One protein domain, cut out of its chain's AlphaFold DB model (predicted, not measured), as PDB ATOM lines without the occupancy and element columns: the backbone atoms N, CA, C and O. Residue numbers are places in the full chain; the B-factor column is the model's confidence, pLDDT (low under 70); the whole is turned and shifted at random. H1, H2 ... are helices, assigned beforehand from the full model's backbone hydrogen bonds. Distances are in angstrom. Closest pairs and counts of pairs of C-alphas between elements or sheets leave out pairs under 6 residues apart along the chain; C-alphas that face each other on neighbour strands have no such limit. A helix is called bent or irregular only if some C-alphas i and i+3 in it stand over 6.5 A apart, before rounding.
ATOM      1  N   THR A   4      50.918 -41.294 -34.447       98.12
ATOM      2  CA  THR A   4      49.861 -42.310 -34.535       98.12
ATOM      3  C   THR A   4      49.703 -42.849 -35.962       98.12
ATOM      4  O   THR A   4      49.582 -44.053 -36.158       98.12
ATOM      5  N   ILE A   5      49.760 -41.973 -36.971       98.62
ATOM      6  CA  ILE A   5      49.642 -42.353 -38.387       98.62
ATOM      7  C   ILE A   5      50.918 -43.049 -38.870       98.62
ATOM      8  O   ILE A   5      50.839 -44.007 -39.633       98.62
ATOM      9  N   ILE A   6      52.088 -42.636 -38.372       98.50
ATOM     10  CA  ILE A   6      53.351 -43.345 -38.621       98.50
ATOM     11  C   ILE A   6      53.265 -44.784 -38.092       98.50
ATOM     12  O   ILE A   6      53.651 -45.716 -38.793       98.50
ATOM     13  N   GLN A   7      52.719 -44.980 -36.889       98.50
ATOM     14  CA  GLN A   7      52.522 -46.312 -36.312       98.50
ATOM     15  C   GLN A   7      51.520 -47.150 -37.107       98.50
ATOM     16  O   GLN A   7      51.813 -48.305 -37.397       98.50
ATOM     17  N   LEU A   8      50.382 -46.573 -37.501       98.50
ATOM     18  CA  LEU A   8      49.401 -47.235 -38.365       98.50
ATOM     19  C   LEU A   8      50.033 -47.682 -39.689       98.50
ATOM     20  O   LEU A   8      49.929 -48.843 -40.065       98.50
ATOM     21  N   LYS A   9      50.784 -46.795 -40.347       97.81
ATOM     22  CA  LYS A   9      51.515 -47.114 -41.579       97.81
ATOM     23  C   LYS A   9      52.554 -48.221 -41.374       97.81
ATOM     24  O   LYS A   9      52.756 -49.036 -42.267       97.81
ATOM     25  N   ALA A  10      53.211 -48.260 -40.214       98.06
ATOM     26  CA  ALA A  10      54.188 -49.294 -39.878       98.06
ATOM     27  C   ALA A  10      53.551 -50.665 -39.587       98.06
ATOM     28  O   ALA A  10      54.214 -51.681 -39.785       98.06
ATOM     29  N   LEU A  11      52.286 -50.711 -39.142       97.31
ATOM     30  CA  LEU A  11      51.522 -51.963 -39.054       97.31
ATOM     31  C   LEU A  11      51.199 -52.540 -40.437       97.31
ATOM     32  O   LEU A  11      51.020 -53.749 -40.565       97.31
ATOM     33  N   GLY A  12      51.198 -51.689 -41.463       96.31
ATOM     34  CA  GLY A  12      50.938 -52.067 -42.842       96.31
ATOM     35  C   GLY A  12      49.450 -52.085 -43.155       96.31
ATOM     36  O   GLY A  12      48.653 -51.395 -42.524       96.31
ATOM     37  N   GLN A  13      49.088 -52.849 -44.182       95.69
ATOM     38  CA  GLN A  13      47.693 -53.027 -44.543       95.69
ATOM     39  C   GLN A  13      46.954 -53.770 -43.426       95.69
ATOM     40  O   GLN A  13      47.443 -54.770 -42.894       95.69
ATOM     41  N   MET A  14      45.774 -53.267 -43.077       95.69
ATOM     42  CA  MET A  14      44.867 -53.903 -42.139       95.69
ATOM     43  C   MET A  14      44.525 -55.317 -42.654       95.69
ATOM     44  O   MET A  14      44.133 -55.456 -43.813       95.69
ATOM     45  N   PRO A  15      44.730 -56.382 -41.859       94.25
ATOM     46  CA  PRO A  15      44.435 -57.739 -42.303       94.25
ATOM     47  C   PRO A  15      42.934 -57.947 -42.495       94.25
ATOM     48  O   PRO A  15      42.114 -57.411 -41.757       94.25
ATOM     49  N   ASP A  16      42.574 -58.779 -43.463       93.62
ATOM     50  CA  ASP A  16      41.181 -59.135 -43.686       93.62
ATOM     51  C   ASP A  16      40.726 -60.214 -42.688       93.62
ATOM     52  O   ASP A  16      41.419 -61.207 -42.444       93.62
ATOM     53  N   SER A  17      39.560 -60.018 -42.080       89.62
ATOM     54  CA  SER A  17      39.011 -60.923 -41.068       89.62
ATOM     55  C   SER A  17      38.481 -62.237 -41.643       89.62
ATOM     56  O   SER A  17      38.462 -63.237 -40.923       89.62
ATOM     57  N   LEU A  18      38.112 -62.277 -42.927       86.69
ATOM     58  CA  LEU A  18      37.607 -63.479 -43.591       86.69
ATOM     59  C   LEU A  18      38.742 -64.411 -44.011       86.69
ATOM     60  O   LEU A  18      38.579 -65.631 -43.982       86.69
ATOM     61  N   THR A  19      39.890 -63.852 -44.399       86.44
ATOM     62  CA  THR A  19      41.022 -64.638 -44.920       86.44
ATOM     63  C   THR A  19      42.186 -64.764 -43.939       86.44
ATOM     64  O   THR A  19      42.884 -65.778 -43.945       86.44
ATOM     65  N   GLY A  20      42.393 -63.765 -43.079       81.88
ATOM     66  CA  GLY A  20      43.562 -63.664 -42.209       81.88
ATOM     67  C   GLY A  20      43.321 -64.032 -40.747       81.88
ATOM     68  O   GLY A  20      44.297 -64.307 -40.050       81.88
ATOM     69  N   ASN A  21      42.063 -64.041 -40.279       87.12
ATOM     70  CA  ASN A  21      41.680 -64.261 -38.874       87.12
ATOM     71  C   ASN A  21      42.658 -63.585 -37.880       87.12
ATOM     72  O   ASN A  21      43.356 -64.273 -37.122       87.12
ATOM     73  N   PRO A  22      42.797 -62.248 -37.939       91.50
ATOM     74  CA  PRO A  22      43.828 -61.547 -37.192       91.50
ATOM     75  C   PRO A  22      43.624 -61.705 -35.684       91.50
ATOM     76  O   PRO A  22      42.503 -61.699 -35.178       91.50
ATOM     77  N   ALA A  23      44.732 -61.811 -34.948       93.75
ATOM     78  CA  ALA A  23      44.689 -61.877 -33.494       93.75
ATOM     79  C   ALA A  23      43.999 -60.632 -32.910       93.75
ATOM     80  O   ALA A  23      44.250 -59.512 -33.360       93.75
ATOM     81  N   GLY A  24      43.185 -60.820 -31.867       94.44
ATOM     82  CA  GLY A  24      42.429 -59.730 -31.239       94.44
ATOM     83  C   GLY A  24      43.304 -58.561 -30.778       94.44
ATOM     84  O   GLY A  24      42.914 -57.413 -30.932       94.44
ATOM     85  N   GLU A  25      44.530 -58.828 -30.317       96.56
ATOM     86  CA  GLU A  25      45.495 -57.784 -29.941       96.56
ATOM     87  C   GLU A  25      45.858 -56.861 -31.114       96.56
ATOM     88  O   GLU A  25      46.022 -55.655 -30.930       96.56
ATOM     89  N   LEU A  26      45.962 -57.405 -32.333       96.38
ATOM     90  CA  LEU A  26      46.228 -56.610 -33.529       96.38
ATOM     91  C   LEU A  26      45.004 -55.773 -33.910       96.38
ATOM     92  O   LEU A  26      45.164 -54.601 -34.245       96.38
ATOM     93  N   VAL A  27      43.799 -56.347 -33.805       96.50
ATOM     94  CA  VAL A  27      42.530 -55.625 -34.006       96.50
ATOM     95  C   VAL A  27      42.438 -54.436 -33.051       96.50
ATOM     96  O   VAL A  27      42.296 -53.299 -33.500       96.50
ATOM     97  N   SER A  28      42.630 -54.674 -31.749       97.06
ATOM     98  CA  SER A  28      42.627 -53.623 -30.728       97.06
ATOM     99  C   SER A  28      43.696 -52.566 -30.986       97.06
ATOM    100  O   SER A  28      43.437 -51.381 -30.809       97.06
ATOM    101  N   LYS A  29      44.884 -52.956 -31.462       98.12
ATOM    102  CA  LYS A  29      45.953 -52.000 -31.768       98.12
ATOM    103  C   LYS A  29      45.584 -51.046 -32.906       98.12
ATOM    104  O   LYS A  29      45.898 -49.861 -32.807       98.12
ATOM    105  N   TYR A  30      44.942 -51.532 -33.970       98.31
ATOM    106  CA  TYR A  30      44.441 -50.652 -35.030       98.31
ATOM    107  C   TYR A  30      43.369 -49.702 -34.496       98.31
ATOM    108  O   TYR A  30      43.497 -48.493 -34.685       98.31
ATOM    109  N   ASP A  31      42.372 -50.226 -33.782       97.50
ATOM    110  CA  ASP A  31      41.275 -49.427 -33.228       97.50
ATOM    111  C   ASP A  31      41.786 -48.322 -32.284       97.50
ATOM    112  O   ASP A  31      41.531 -47.133 -32.494       97.50
ATOM    113  N   GLU A  32      42.641 -48.681 -31.322       98.12
ATOM    114  CA  GLU A  32      43.250 -47.741 -30.376       98.12
ATOM    115  C   GLU A  32      44.078 -46.641 -31.045       98.12
ATOM    116  O   GLU A  32      44.176 -45.529 -30.515       98.12
ATOM    117  N   LEU A  33      44.747 -46.948 -32.158       98.62
ATOM    118  CA  LEU A  33      45.510 -45.955 -32.903       98.62
ATOM    119  C   LEU A  33      44.571 -45.054 -33.706       98.62
ATOM    120  O   LEU A  33      44.725 -43.836 -33.648       98.62
ATOM    121  N   LEU A  34      43.575 -45.606 -34.399       98.38
ATOM    122  CA  LEU A  34      42.638 -44.818 -35.201       98.38
ATOM    123  C   LEU A  34      41.901 -43.776 -34.348       98.38
ATOM    124  O   LEU A  34      41.867 -42.606 -34.725       98.38
ATOM    125  N   ILE A  35      41.425 -44.131 -33.150       97.44
ATOM    126  CA  ILE A  35      40.739 -43.172 -32.260       97.44
ATOM    127  C   ILE A  35      41.643 -42.035 -31.748       97.44
ATOM    128  O   ILE A  35      41.151 -41.006 -31.287       97.44
ATOM    129  N   LYS A  36      42.972 -42.206 -31.800       98.25
ATOM    130  CA  LYS A  36      43.960 -41.196 -31.377       98.25
ATOM    131  C   LYS A  36      44.368 -40.260 -32.515       98.25
ATOM    132  O   LYS A  36      45.108 -39.304 -32.263       98.25
ATOM    133  N   VAL A  37      43.940 -40.532 -33.748       98.56
ATOM    134  CA  VAL A  37      44.202 -39.664 -34.898       98.56
ATOM    135  C   VAL A  37      43.480 -38.333 -34.702       98.56
ATOM    136  O   VAL A  37      42.284 -38.278 -34.427       98.56
ATOM    137  N   LYS A  38      44.220 -37.234 -34.842       98.19
ATOM    138  CA  LYS A  38      43.697 -35.874 -34.689       98.19
ATOM    139  C   LYS A  38      43.349 -35.282 -36.048       98.19
ATOM    140  O   LYS A  38      44.080 -35.471 -37.016       98.19
ATOM    141  N   THR A  39      42.271 -34.511 -36.098       96.88
ATOM    142  CA  THR A  39      41.882 -33.702 -37.259       96.88
ATOM    143  C   THR A  39      42.237 -32.222 -37.019       96.88
ATOM    144  O   THR A  39      42.345 -31.804 -35.862       96.88
ATOM    145  N   PRO A  40      42.442 -31.403 -38.072       97.25
ATOM    146  CA  PRO A  40      42.366 -31.744 -39.496       97.25
ATOM    147  C   PRO A  40      43.564 -32.575 -39.977       97.25
ATOM    148  O   PRO A  40      44.674 -32.420 -39.476       97.25
ATOM    149  N   LEU A  41      43.325 -33.433 -40.971       98.19
ATOM    150  CA  LEU A  41      44.357 -34.250 -41.609       98.19
ATOM    151  C   LEU A  41      45.016 -33.511 -42.777       98.19
ATOM    152  O   LEU A  41      44.372 -32.747 -43.500       98.19
ATOM    153  N   THR A  42      46.300 -33.776 -42.986       98.12
ATOM    154  CA  THR A  42      47.027 -33.385 -44.201       98.12
ATOM    155  C   THR A  42      46.803 -34.393 -45.335       98.12
ATOM    156  O   THR A  42      46.416 -35.533 -45.098       98.12
ATOM    157  N   GLU A  43      47.076 -33.996 -46.581       98.06
ATOM    158  CA  GLU A  43      46.958 -34.889 -47.752       98.06
ATOM    159  C   GLU A  43      47.833 -36.149 -47.606       98.06
ATOM    160  O   GLU A  43      47.376 -37.257 -47.865       98.06
ATOM    161  N   GLU A  44      49.063 -35.983 -47.106       98.31
ATOM    162  CA  GLU A  44      50.014 -37.075 -46.860       98.31
ATOM    163  C   GLU A  44      49.507 -38.066 -45.798       98.31
ATOM    164  O   GLU A  44      49.699 -39.277 -45.908       98.31
ATOM    165  N   GLU A  45      48.835 -37.559 -44.764       98.69
ATOM    166  CA  GLU A  45      48.242 -38.377 -43.706       98.69
ATOM    167  C   GLU A  45      47.047 -39.182 -44.211       98.69
ATOM    168  O   GLU A  45      46.915 -40.355 -43.872       98.69
ATOM    169  N   VAL A  46      46.211 -38.584 -45.059       98.62
ATOM    170  CA  VAL A  46      45.085 -39.286 -45.684       98.62
ATOM    171  C   VAL A  46      45.582 -40.348 -46.651       98.62
ATOM    172  O   VAL A  46      45.053 -41.450 -46.650       98.62
ATOM    173  N   GLU A  47      46.618 -40.062 -47.438       98.56
ATOM    174  CA  GLU A  47      47.231 -41.058 -48.317       98.56
ATOM    175  C   GLU A  47      47.785 -42.251 -47.524       98.56
ATOM    176  O   GLU A  47      47.581 -43.399 -47.917       98.56
ATOM    177  N   ALA A  48      48.420 -42.000 -46.373       98.56
ATOM    178  CA  ALA A  48      48.878 -43.063 -45.483       98.56
ATOM    179  C   ALA A  48      47.714 -43.896 -44.916       98.56
ATOM    180  O   ALA A  48      47.803 -45.120 -44.910       98.56
ATOM    181  N   LEU A  49      46.624 -43.253 -44.480       98.69
ATOM    182  CA  LEU A  49      45.419 -43.933 -43.985       98.69
ATOM    183  C   LEU A  49      44.698 -44.723 -45.091       98.69
ATOM    184  O   LEU A  49      44.246 -45.840 -44.872       98.69
ATOM    185  N   ILE A  50      44.641 -44.193 -46.309       98.50
ATOM    186  CA  ILE A  50      44.081 -44.907 -47.458       98.50
ATOM    187  C   ILE A  50      44.887 -46.171 -47.769       98.50
ATOM    188  O   ILE A  50      44.314 -47.204 -48.112       98.50
ATOM    189  N   GLY A  51      46.209 -46.114 -47.623       98.19
ATOM    190  CA  GLY A  51      47.086 -47.253 -47.886       98.19
ATOM    191  C   GLY A  51      46.897 -48.443 -46.943       98.19
ATOM    192  O   GLY A  51      47.409 -49.517 -47.251       98.19
ATOM    193  N   ILE A  52      46.186 -48.281 -45.819       98.06
ATOM    194  CA  ILE A  52      46.022 -49.349 -44.824       98.06
ATOM    195  C   ILE A  52      44.649 -50.029 -44.847       98.06
ATOM    196  O   ILE A  52      44.437 -50.909 -44.022       98.06
ATOM    197  N   PHE A  53      43.724 -49.668 -45.744       98.19
ATOM    198  CA  PHE A  53      42.415 -50.339 -45.811       98.19
ATOM    199  C   PHE A  53      42.552 -51.862 -45.996       98.19
ATOM    200  O   PHE A  53      43.371 -52.294 -46.820       98.19
ATOM    201  N   PRO A  54      41.745 -52.679 -45.290       96.69
ATOM    202  CA  PRO A  54      41.715 -54.120 -45.517       96.69
ATOM    203  C   PRO A  54      41.120 -54.428 -46.888       96.69
ATOM    204  O   PRO A  54      40.468 -53.571 -47.484       96.69
ATOM    205  N   GLU A  55      41.329 -55.645 -47.395       94.88
ATOM    206  CA  GLU A  55      40.732 -56.059 -48.671       94.88
ATOM    207  C   GLU A  55      39.205 -55.932 -48.640       94.88
ATOM    208  O   GLU A  55      38.661 -55.275 -49.529       94.88
ATOM    209  N   SER A  56      38.553 -56.463 -47.598       92.56
ATOM    210  CA  SER A  56      37.106 -56.364 -47.386       92.56
ATOM    211  C   SER A  56      36.743 -55.866 -45.982       92.56
ATOM    212  O   SER A  56      36.253 -54.750 -45.851       92.56
ATOM    213  N   THR A  57      37.017 -56.604 -44.901       92.12
ATOM    214  CA  THR A  57      36.542 -56.217 -43.548       92.12
ATOM    215  C   THR A  57      37.492 -56.633 -42.429       92.12
ATOM    216  O   THR A  57      38.132 -57.680 -42.509       92.12
ATOM    217  N   MET A  58      37.556 -55.859 -41.341       92.25
ATOM    218  CA  MET A  58      38.283 -56.169 -40.108       92.25
ATOM    219  C   MET A  58      37.444 -55.831 -38.870       92.25
ATOM    220  O   MET A  58      37.805 -54.985 -38.050       92.25
ATOM    221  N   TYR A  59      36.336 -56.551 -38.695       91.69
ATOM    222  CA  TYR A  59      35.500 -56.451 -37.492       91.69
ATOM    223  C   TYR A  59      35.059 -55.008 -37.179       91.69
ATOM    224  O   TYR A  59      35.109 -54.579 -36.027       91.69
ATOM    225  N   GLU A  60      34.628 -54.270 -38.205       93.94
ATOM    226  CA  GLU A  60      34.128 -52.887 -38.150       93.94
ATOM    227  C   GLU A  60      35.187 -51.786 -37.929       93.94
ATOM    228  O   GLU A  60      34.863 -50.600 -38.030       93.94
ATOM    229  N   VAL A  61      36.456 -52.127 -37.677       96.50
ATOM    230  CA  VAL A  61      37.539 -51.141 -37.469       96.50
ATOM    231  C   VAL A  61      37.751 -50.273 -38.719       96.50
ATOM    232  O   VAL A  61      38.068 -49.080 -38.640       96.50
ATOM    233  N   GLU A  62      37.516 -50.850 -39.891       95.88
ATOM    234  CA  GLU A  62      37.601 -50.203 -41.193       95.88
ATOM    235  C   GLU A  62      36.616 -49.034 -41.376       95.88
ATOM    236  O   GLU A  62      36.917 -48.093 -42.113       95.88
ATOM    237  N   TRP A  63      35.496 -49.007 -40.644       97.50
ATOM    238  CA  TRP A  63      34.574 -47.866 -40.666       97.50
ATOM    239  C   TRP A  63      35.149 -46.638 -39.966       97.50
ATOM    240  O   TRP A  63      34.991 -45.517 -40.460       97.50
ATOM    241  N   THR A  64      35.863 -46.824 -38.853       98.00
ATOM    242  CA  THR A  64      36.579 -45.726 -38.183       98.00
ATOM    243  C   THR A  64      37.619 -45.127 -39.128       98.00
ATOM    244  O   THR A  64      37.726 -43.903 -39.249       98.00
ATOM    245  N   LEU A  65      38.342 -45.983 -39.857       98.50
ATOM    246  CA  LEU A  65      39.292 -45.559 -40.882       98.50
ATOM    247  C   LEU A  65      38.605 -44.784 -42.020       98.50
ATOM    248  O   LEU A  65      39.070 -43.698 -42.376       98.50
ATOM    249  N   LEU A  66      37.487 -45.296 -42.549       98.50
ATOM    250  CA  LEU A  66      36.693 -44.603 -43.566       98.50
ATOM    251  C   LEU A  66      36.302 -43.203 -43.107       98.50
ATOM    252  O   LEU A  66      36.556 -42.231 -43.817       98.50
ATOM    253  N   HIS A  67      35.714 -43.081 -41.921       98.31
ATOM    254  CA  HIS A  67      35.250 -41.790 -41.432       98.31
ATOM    255  C   HIS A  67      36.393 -40.798 -41.218       98.31
ATOM    256  O   HIS A  67      36.223 -39.619 -41.523       98.31
ATOM    257  N   LEU A  68      37.570 -41.257 -40.777       98.44
ATOM    258  CA  LEU A  68      38.765 -40.416 -40.691       98.44
ATOM    259  C   LEU A  68      39.183 -39.878 -42.061       98.44
ATOM    260  O   LEU A  68      39.385 -38.670 -42.194       98.44
ATOM    261  N   VAL A  69      39.259 -40.734 -43.083       98.44
ATOM    262  CA  VAL A  69      39.581 -40.323 -44.461       98.44
ATOM    263  C   VAL A  69      38.557 -39.312 -44.986       98.44
ATOM    264  O   VAL A  69      38.941 -38.287 -45.553       98.44
ATOM    265  N   GLU A  70      37.268 -39.535 -44.722       98.19
ATOM    266  CA  GLU A  70      36.189 -38.627 -45.125       98.19
ATOM    267  C   GLU A  70      36.294 -37.236 -44.475       98.19
ATOM    268  O   GLU A  70      35.865 -36.256 -45.083       98.19
ATOM    269  N   THR A  71      36.920 -37.096 -43.297       97.81
ATOM    270  CA  THR A  71      37.098 -35.775 -42.653       97.81
ATOM    271  C   THR A  71      37.991 -34.810 -43.437       97.81
ATOM    272  O   THR A  71      37.924 -33.598 -43.221       97.81
ATOM    273  N   TYR A  72      38.827 -35.317 -44.349       98.00
ATOM    274  CA  TYR A  72      39.651 -34.481 -45.222       98.00
ATOM    275  C   TYR A  72      38.838 -33.803 -46.325       98.00
ATOM    276  O   TYR A  72      39.246 -32.759 -46.845       98.00
ATOM    277  N   PHE A  73      37.699 -34.387 -46.702       97.06
ATOM    278  CA  PHE A  73      36.925 -33.909 -47.830       97.06
ATOM    279  C   PHE A  73      36.360 -32.505 -47.582       97.06
ATOM    280  O   PHE A  73      35.678 -32.233 -46.594       97.06
ATOM    281  N   LYS A  74      36.615 -31.623 -48.549       95.19
ATOM    282  CA  LYS A  74      35.982 -30.312 -48.696       95.19
ATOM    283  C   LYS A  74      35.690 -30.077 -50.181       95.19
ATOM    284  O   LYS A  74      36.459 -30.581 -51.006       95.19
ATOM    285  N   PRO A  75      34.641 -29.317 -50.550       94.88
ATOM    286  CA  PRO A  75      34.289 -29.078 -51.954       94.88
ATOM    287  C   PRO A  75      35.461 -28.565 -52.804       94.88
ATOM    288  O   PRO A  75      35.672 -29.028 -53.922       94.88
ATOM    289  N   GLU A  76      36.283 -27.671 -52.254       95.62
ATOM    290  CA  GLU A  76      37.461 -27.110 -52.920       95.62
ATOM    291  C   GLU A  76      38.604 -28.122 -53.135       95.62
ATOM    292  O   GLU A  76      39.511 -27.876 -53.929       95.62
ATOM    293  N   LEU A  77      38.560 -29.274 -52.456       95.69
ATOM    294  CA  LEU A  77      39.537 -30.361 -52.562       95.69
ATOM    295  C   LEU A  77      39.012 -31.555 -53.372       95.69
ATOM    296  O   LEU A  77      39.685 -32.582 -53.414       95.69
ATOM    297  N   LEU A  78      37.853 -31.446 -54.033       95.50
ATOM    298  CA  LEU A  78      37.181 -32.563 -54.713       95.50
ATOM    299  C   LEU A  78      38.117 -33.388 -55.612       95.50
ATOM    300  O   LEU A  78      38.209 -34.606 -55.459       95.50
ATOM    301  N   SER A  79      38.863 -32.735 -56.507       96.12
ATOM    302  CA  SER A  79      39.790 -33.422 -57.418       96.12
ATOM    303  C   SER A  79      40.918 -34.143 -56.676       96.12
ATOM    304  O   SER A  79      41.296 -35.252 -57.053       96.12
ATOM    305  N   LYS A  80      41.435 -33.546 -55.593       97.81
ATOM    306  CA  LYS A  80      42.460 -34.171 -54.747       97.81
ATOM    307  C   LYS A  80      41.899 -35.375 -54.005       97.81
ATOM    308  O   LYS A  80      42.528 -36.425 -53.993       97.81
ATOM    309  N   TYR A  81      40.698 -35.248 -53.449       98.25
ATOM    310  CA  TYR A  81      40.038 -36.335 -52.738       98.25
ATOM    311  C   TYR A  81      39.722 -37.519 -53.664       98.25
ATOM    312  O   TYR A  81      40.014 -38.658 -53.313       98.25
ATOM    313  N   ARG A  82      39.262 -37.272 -54.901       97.94
ATOM    314  CA  ARG A  82      39.106 -38.329 -55.924       97.94
ATOM    315  C   ARG A  82      40.427 -39.040 -56.241       97.94
ATOM    316  O   ARG A  82      40.437 -40.262 -56.373       97.94
ATOM    317  N   ASN A  83      41.532 -38.297 -56.342       98.38
ATOM    318  CA  ASN A  83      42.864 -38.875 -56.557       98.38
ATOM    319  C   ASN A  83      43.378 -39.663 -55.342       98.38
ATOM    320  O   ASN A  83      44.087 -40.644 -55.503       98.38
ATOM    321  N   LEU A  84      43.030 -39.256 -54.124       98.62
ATOM    322  CA  LEU A  84      43.343 -40.025 -52.922       98.62
ATOM    323  C   LEU A  84      42.570 -41.352 -52.915       98.62
ATOM    324  O   LEU A  84      43.179 -42.405 -52.757       98.62
ATOM    325  N   ILE A  85      41.263 -41.325 -53.193       98.50
ATOM    326  CA  ILE A  85      40.426 -42.534 -53.275       98.50
ATOM    327  C   ILE A  85      40.973 -43.532 -54.306       98.50
ATOM    328  O   ILE A  85      40.979 -44.735 -54.048       98.50
ATOM    329  N   SER A  86      41.463 -43.068 -55.462       98.19
ATOM    330  CA  SER A  86      41.998 -43.965 -56.499       98.19
ATOM    331  C   SER A  86      43.257 -44.727 -56.070       98.19
ATOM    332  O   SER A  86      43.546 -45.767 -56.658       98.19
ATOM    333  N   LYS A  87      43.967 -44.254 -55.037       98.12
ATOM    334  CA  LYS A  87      45.136 -44.923 -54.447       98.12
ATOM    335  C   LYS A  87      44.773 -45.990 -53.410       98.12
ATOM    336  O   LYS A  87      45.667 -46.692 -52.949       98.12
ATOM    337  N   CYS A  88      43.499 -46.114 -53.028       98.31
ATOM    338  CA  CYS A  88      43.064 -47.145 -52.090       98.31
ATOM    339  C   CYS A  88      43.343 -48.539 -52.672       98.31
ATOM    340  O   CYS A  88      42.870 -48.818 -53.781       98.31
ATOM    341  N   PRO A  89      44.095 -49.406 -51.962       96.06
ATOM    342  CA  PRO A  89      44.448 -50.730 -52.465       96.06
ATOM    343  C   PRO A  89      43.224 -51.650 -52.542       96.06
ATOM    344  O   PRO A  89      43.120 -52.445 -53.474       96.06
ATOM    345  N   SER A  90      42.261 -51.494 -51.629       97.19
ATOM    346  CA  SER A  90      41.009 -52.253 -51.634       97.19
ATOM    347  C   SER A  90      40.036 -51.730 -52.682       97.19
ATOM    348  O   SER A  90      39.698 -50.547 -52.705       97.19
ATOM    349  N   GLU A  91      39.563 -52.623 -53.549       97.06
ATOM    350  CA  GLU A  91      38.507 -52.312 -54.513       97.06
ATOM    351  C   GLU A  91      37.181 -51.981 -53.830       97.06
ATOM    352  O   GLU A  91      36.575 -50.960 -54.157       97.06
ATOM    353  N   GLU A  92      36.793 -52.764 -52.825       96.56
ATOM    354  CA  GLU A  92      35.554 -52.573 -52.075       96.56
ATOM    355  C   GLU A  92      35.509 -51.204 -51.384       96.56
ATOM    356  O   GLU A  92      34.553 -50.440 -51.556       96.56
ATOM    357  N   TRP A  93      36.569 -50.832 -50.661       98.12
ATOM    358  CA  TRP A  93      36.615 -49.544 -49.964       98.12
ATOM    359  C   TRP A  93      36.799 -48.369 -50.913       98.12
ATOM    360  O   TRP A  93      36.225 -47.297 -50.698       98.12
ATOM    361  N   ARG A  94      37.550 -48.562 -52.002       98.50
ATOM    362  CA  ARG A  94      37.662 -47.566 -53.069       98.50
ATOM    363  C   ARG A  94      36.295 -47.249 -53.665       98.50
ATOM    364  O   ARG A  94      35.959 -46.075 -53.815       98.50
ATOM    365  N   ASP A  95      35.506 -48.264 -53.990       98.44
ATOM    366  CA  ASP A  95      34.186 -48.073 -54.588       98.44
ATOM    367  C   ASP A  95      33.165 -47.553 -53.573       98.44
ATOM    368  O   ASP A  95      32.384 -46.658 -53.900       98.44
ATOM    369  N   THR A  96      33.254 -47.983 -52.314       98.31
ATOM    370  CA  THR A  96      32.464 -47.426 -51.205       98.31
ATOM    371  C   THR A  96      32.683 -45.920 -51.060       98.31
ATOM    372  O   THR A  96      31.717 -45.149 -51.033       98.31
ATOM    373  N   MET A  97      33.941 -45.465 -51.039       98.44
ATOM    374  CA  MET A  97      34.271 -44.036 -50.988       98.44
ATOM    375  C   MET A  97      33.773 -43.280 -52.229       98.44
ATOM    376  O   MET A  97      33.211 -42.192 -52.091       98.44
ATOM    377  N   LYS A  98      33.930 -43.848 -53.437       98.19
ATOM    378  CA  LYS A  98      33.421 -43.235 -54.678       98.19
ATOM    379  C   LYS A  98      31.908 -43.051 -54.645       98.19
ATOM    380  O   LYS A  98      31.442 -41.951 -54.908       98.19
ATOM    381  N   VAL A  99      31.145 -44.086 -54.288       98.31
ATOM    382  CA  VAL A  99      29.674 -44.024 -54.243       98.31
ATOM    383  C   VAL A  99      29.209 -42.948 -53.266       98.31
ATOM    384  O   VAL A  99      28.297 -42.180 -53.572       98.31
ATOM    385  N   ARG A 100      29.839 -42.864 -52.092       97.81
ATOM    386  CA  ARG A 100      29.504 -41.853 -51.080       97.81
ATOM    387  C   ARG A 100      29.810 -40.439 -51.578       97.81
ATOM    388  O   ARG A 100      28.961 -39.557 -51.428       97.81
ATOM    389  N   LEU A 101      30.953 -40.242 -52.234       97.00
ATOM    390  CA  LEU A 101      31.323 -38.967 -52.849       97.00
ATOM    391  C   LEU A 101      30.375 -38.579 -53.997       97.00
ATOM    392  O   LEU A 101      29.851 -37.468 -54.007       97.00
ATOM    393  N   ASP A 102      30.074 -39.508 -54.904       96.25
ATOM    394  CA  ASP A 102      29.169 -39.277 -56.034       96.25
ATOM    395  C   ASP A 102      27.740 -38.957 -55.554       96.25
ATOM    396  O   ASP A 102      27.045 -38.122 -56.136       96.25
ATOM    397  N   ASN A 103      27.283 -39.589 -54.468       96.38
ATOM    398  CA  ASN A 103      26.002 -39.269 -53.835       96.38
ATOM    399  C   ASN A 103      26.003 -37.864 -53.222       96.38
ATOM    400  O   ASN A 103      25.008 -37.141 -53.340       96.38
ATOM    401  N   TRP A 104      27.110 -37.459 -52.596       95.31
ATOM    402  CA  TRP A 104      27.280 -36.088 -52.127       95.31
ATOM    403  C   TRP A 104      27.243 -35.099 -53.303       95.31
ATOM    404  O   TRP A 104      26.510 -34.113 -53.229       95.31
ATOM    405  N   GLU A 105      27.928 -35.376 -54.415       93.19
ATOM    406  CA  GLU A 105      27.905 -34.525 -55.615       93.19
ATOM    407  C   GLU A 105      26.512 -34.420 -56.229       93.19
ATOM    408  O   GLU A 105      26.070 -33.317 -56.532       93.19
ATOM    409  N   LYS A 106      25.762 -35.520 -56.349       93.44
ATOM    410  CA  LYS A 106      24.372 -35.476 -56.840       93.44
ATOM    411  C   LYS A 106      23.487 -34.600 -55.952       93.44
ATOM    412  O   LYS A 106      22.701 -33.799 -56.456       93.44
ATOM    413  N   LYS A 107      23.631 -34.727 -54.629       92.75
ATOM    414  CA  LYS A 107      22.839 -33.960 -53.659       92.75
ATOM    415  C   LYS A 107      23.170 -32.465 -53.684       92.75
ATOM    416  O   LYS A 107      22.263 -31.655 -53.542       92.75
ATOM    417  N   ASN A 108      24.442 -32.102 -53.860       86.25
ATOM    418  CA  ASN A 108      24.904 -30.713 -53.759       86.25
ATOM    419  C   ASN A 108      25.091 -30.014 -55.120       86.25
ATOM    420  O   ASN A 108      25.102 -28.791 -55.176       86.25
ATOM    421  N   GLY A 109      25.191 -30.766 -56.216       68.69
ATOM    422  CA  GLY A 109      25.273 -30.261 -57.590       68.69
ATOM    423  C   GLY A 109      23.915 -29.942 -58.223       68.69
ATOM    424  O   GLY A 109      23.866 -29.305 -59.265       68.69
ATOM    425  N   SER A 110      22.806 -30.322 -57.578       55.97
ATOM    426  CA  SER A 110      21.431 -30.023 -58.029       55.97
ATOM    427  C   SER A 110      20.987 -28.565 -57.773       55.97
ATOM    428  O   SER A 110      19.802 -28.249 -57.880       55.97
TER     429      SER A 110
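This is residues 4 to 110 of the 112 residues of an uncharacterized protein of Anaeromassilibacillus sp. An200 (UniProt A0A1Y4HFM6). Three helical hairpins, H1 with H2, H3 with H4 and H5 with H6, are stacked in a row, which makes an elongated body. The first helices of the hairpins, H1, H3 and H5, follow one another along one side of the row, and H2, H4 and H6 along the other; H4 is nearest the middle, and H6, the longest helix, reaches to one end. The printed part has 107 residues, with six named helices in the order H1 to H6 and no named strand; the class is all helix. It is compact, with a radius of gyration of the C-alphas of 13.8 A and spans of 46 by 26 by 18 A.

H1, residues 4 to 11, and H2, residues 24 to 34, form a hairpin and touch, with the C-alphas of Thr 4 and Leu 33 closest at 5.9 A; they run opposite ways at a shallow tilt of 33 degrees, only just short of steep. H3, residues 43 to 50, is the hub, touching three helices. It touches H1 at a steep tilt of 43 degrees, with the C-alphas of Lys 9 and Ala 48 closest at 6.2 A. H4, residues 61 to 70, forms a hairpin with H3 at a shallow tilt of 25 degrees, opposite ways; the closest C-alphas, of Val 46 and Val 69, are 5.7 A apart. H4 also touches H2 at a shallow tilt of 16 degrees, the same way, closest at the C-alphas of Asp 31 and Val 61, 5.9 A. H5, residues 75 to 86, touches H3 with residues 84 to 85 alone, at a steep tilt of 43 degrees; the closest C-alphas, of Glu 47 and Leu 84, are 6.1 A apart. H6, residues 91 to 109, forms a hairpin with H5 at a shallow tilt of 20 degrees, with the C-alphas of Ile 85 and Arg 94 closest at 5.7 A. H4 and H6 are close but not clearly touching, at 7.8 A between the C-alphas of Leu 66 and Met 97. H1 and H6 are apart. Each O i to N i+4 pair is within hydrogen-bond range in H1, H2, H3, H4 and H6, against 6 of 8 in H5.

H1 begins at C-alpha 4, (49.861, -42.310, -34.535). H2 is 15.4 A long, H4 14.7 A and H5 17.4 A. H5 is irregular, with C-alphas 76 and 79 8.1 A apart. H6, 25.9 A long, ends at C-alpha 109, (25.273, -30.261, -57.590).

The two C-alphas farthest apart, of Ala 23 and Ser 110, are 46.4 A apart. The printed part has no cut. The link from H1 to H2, residues 12 to 23, is long; those from H4 to H5 and H5 to H6 are tight. Mean pLDDT of the printed part is 95.7, with residues 109 to 110 under 70.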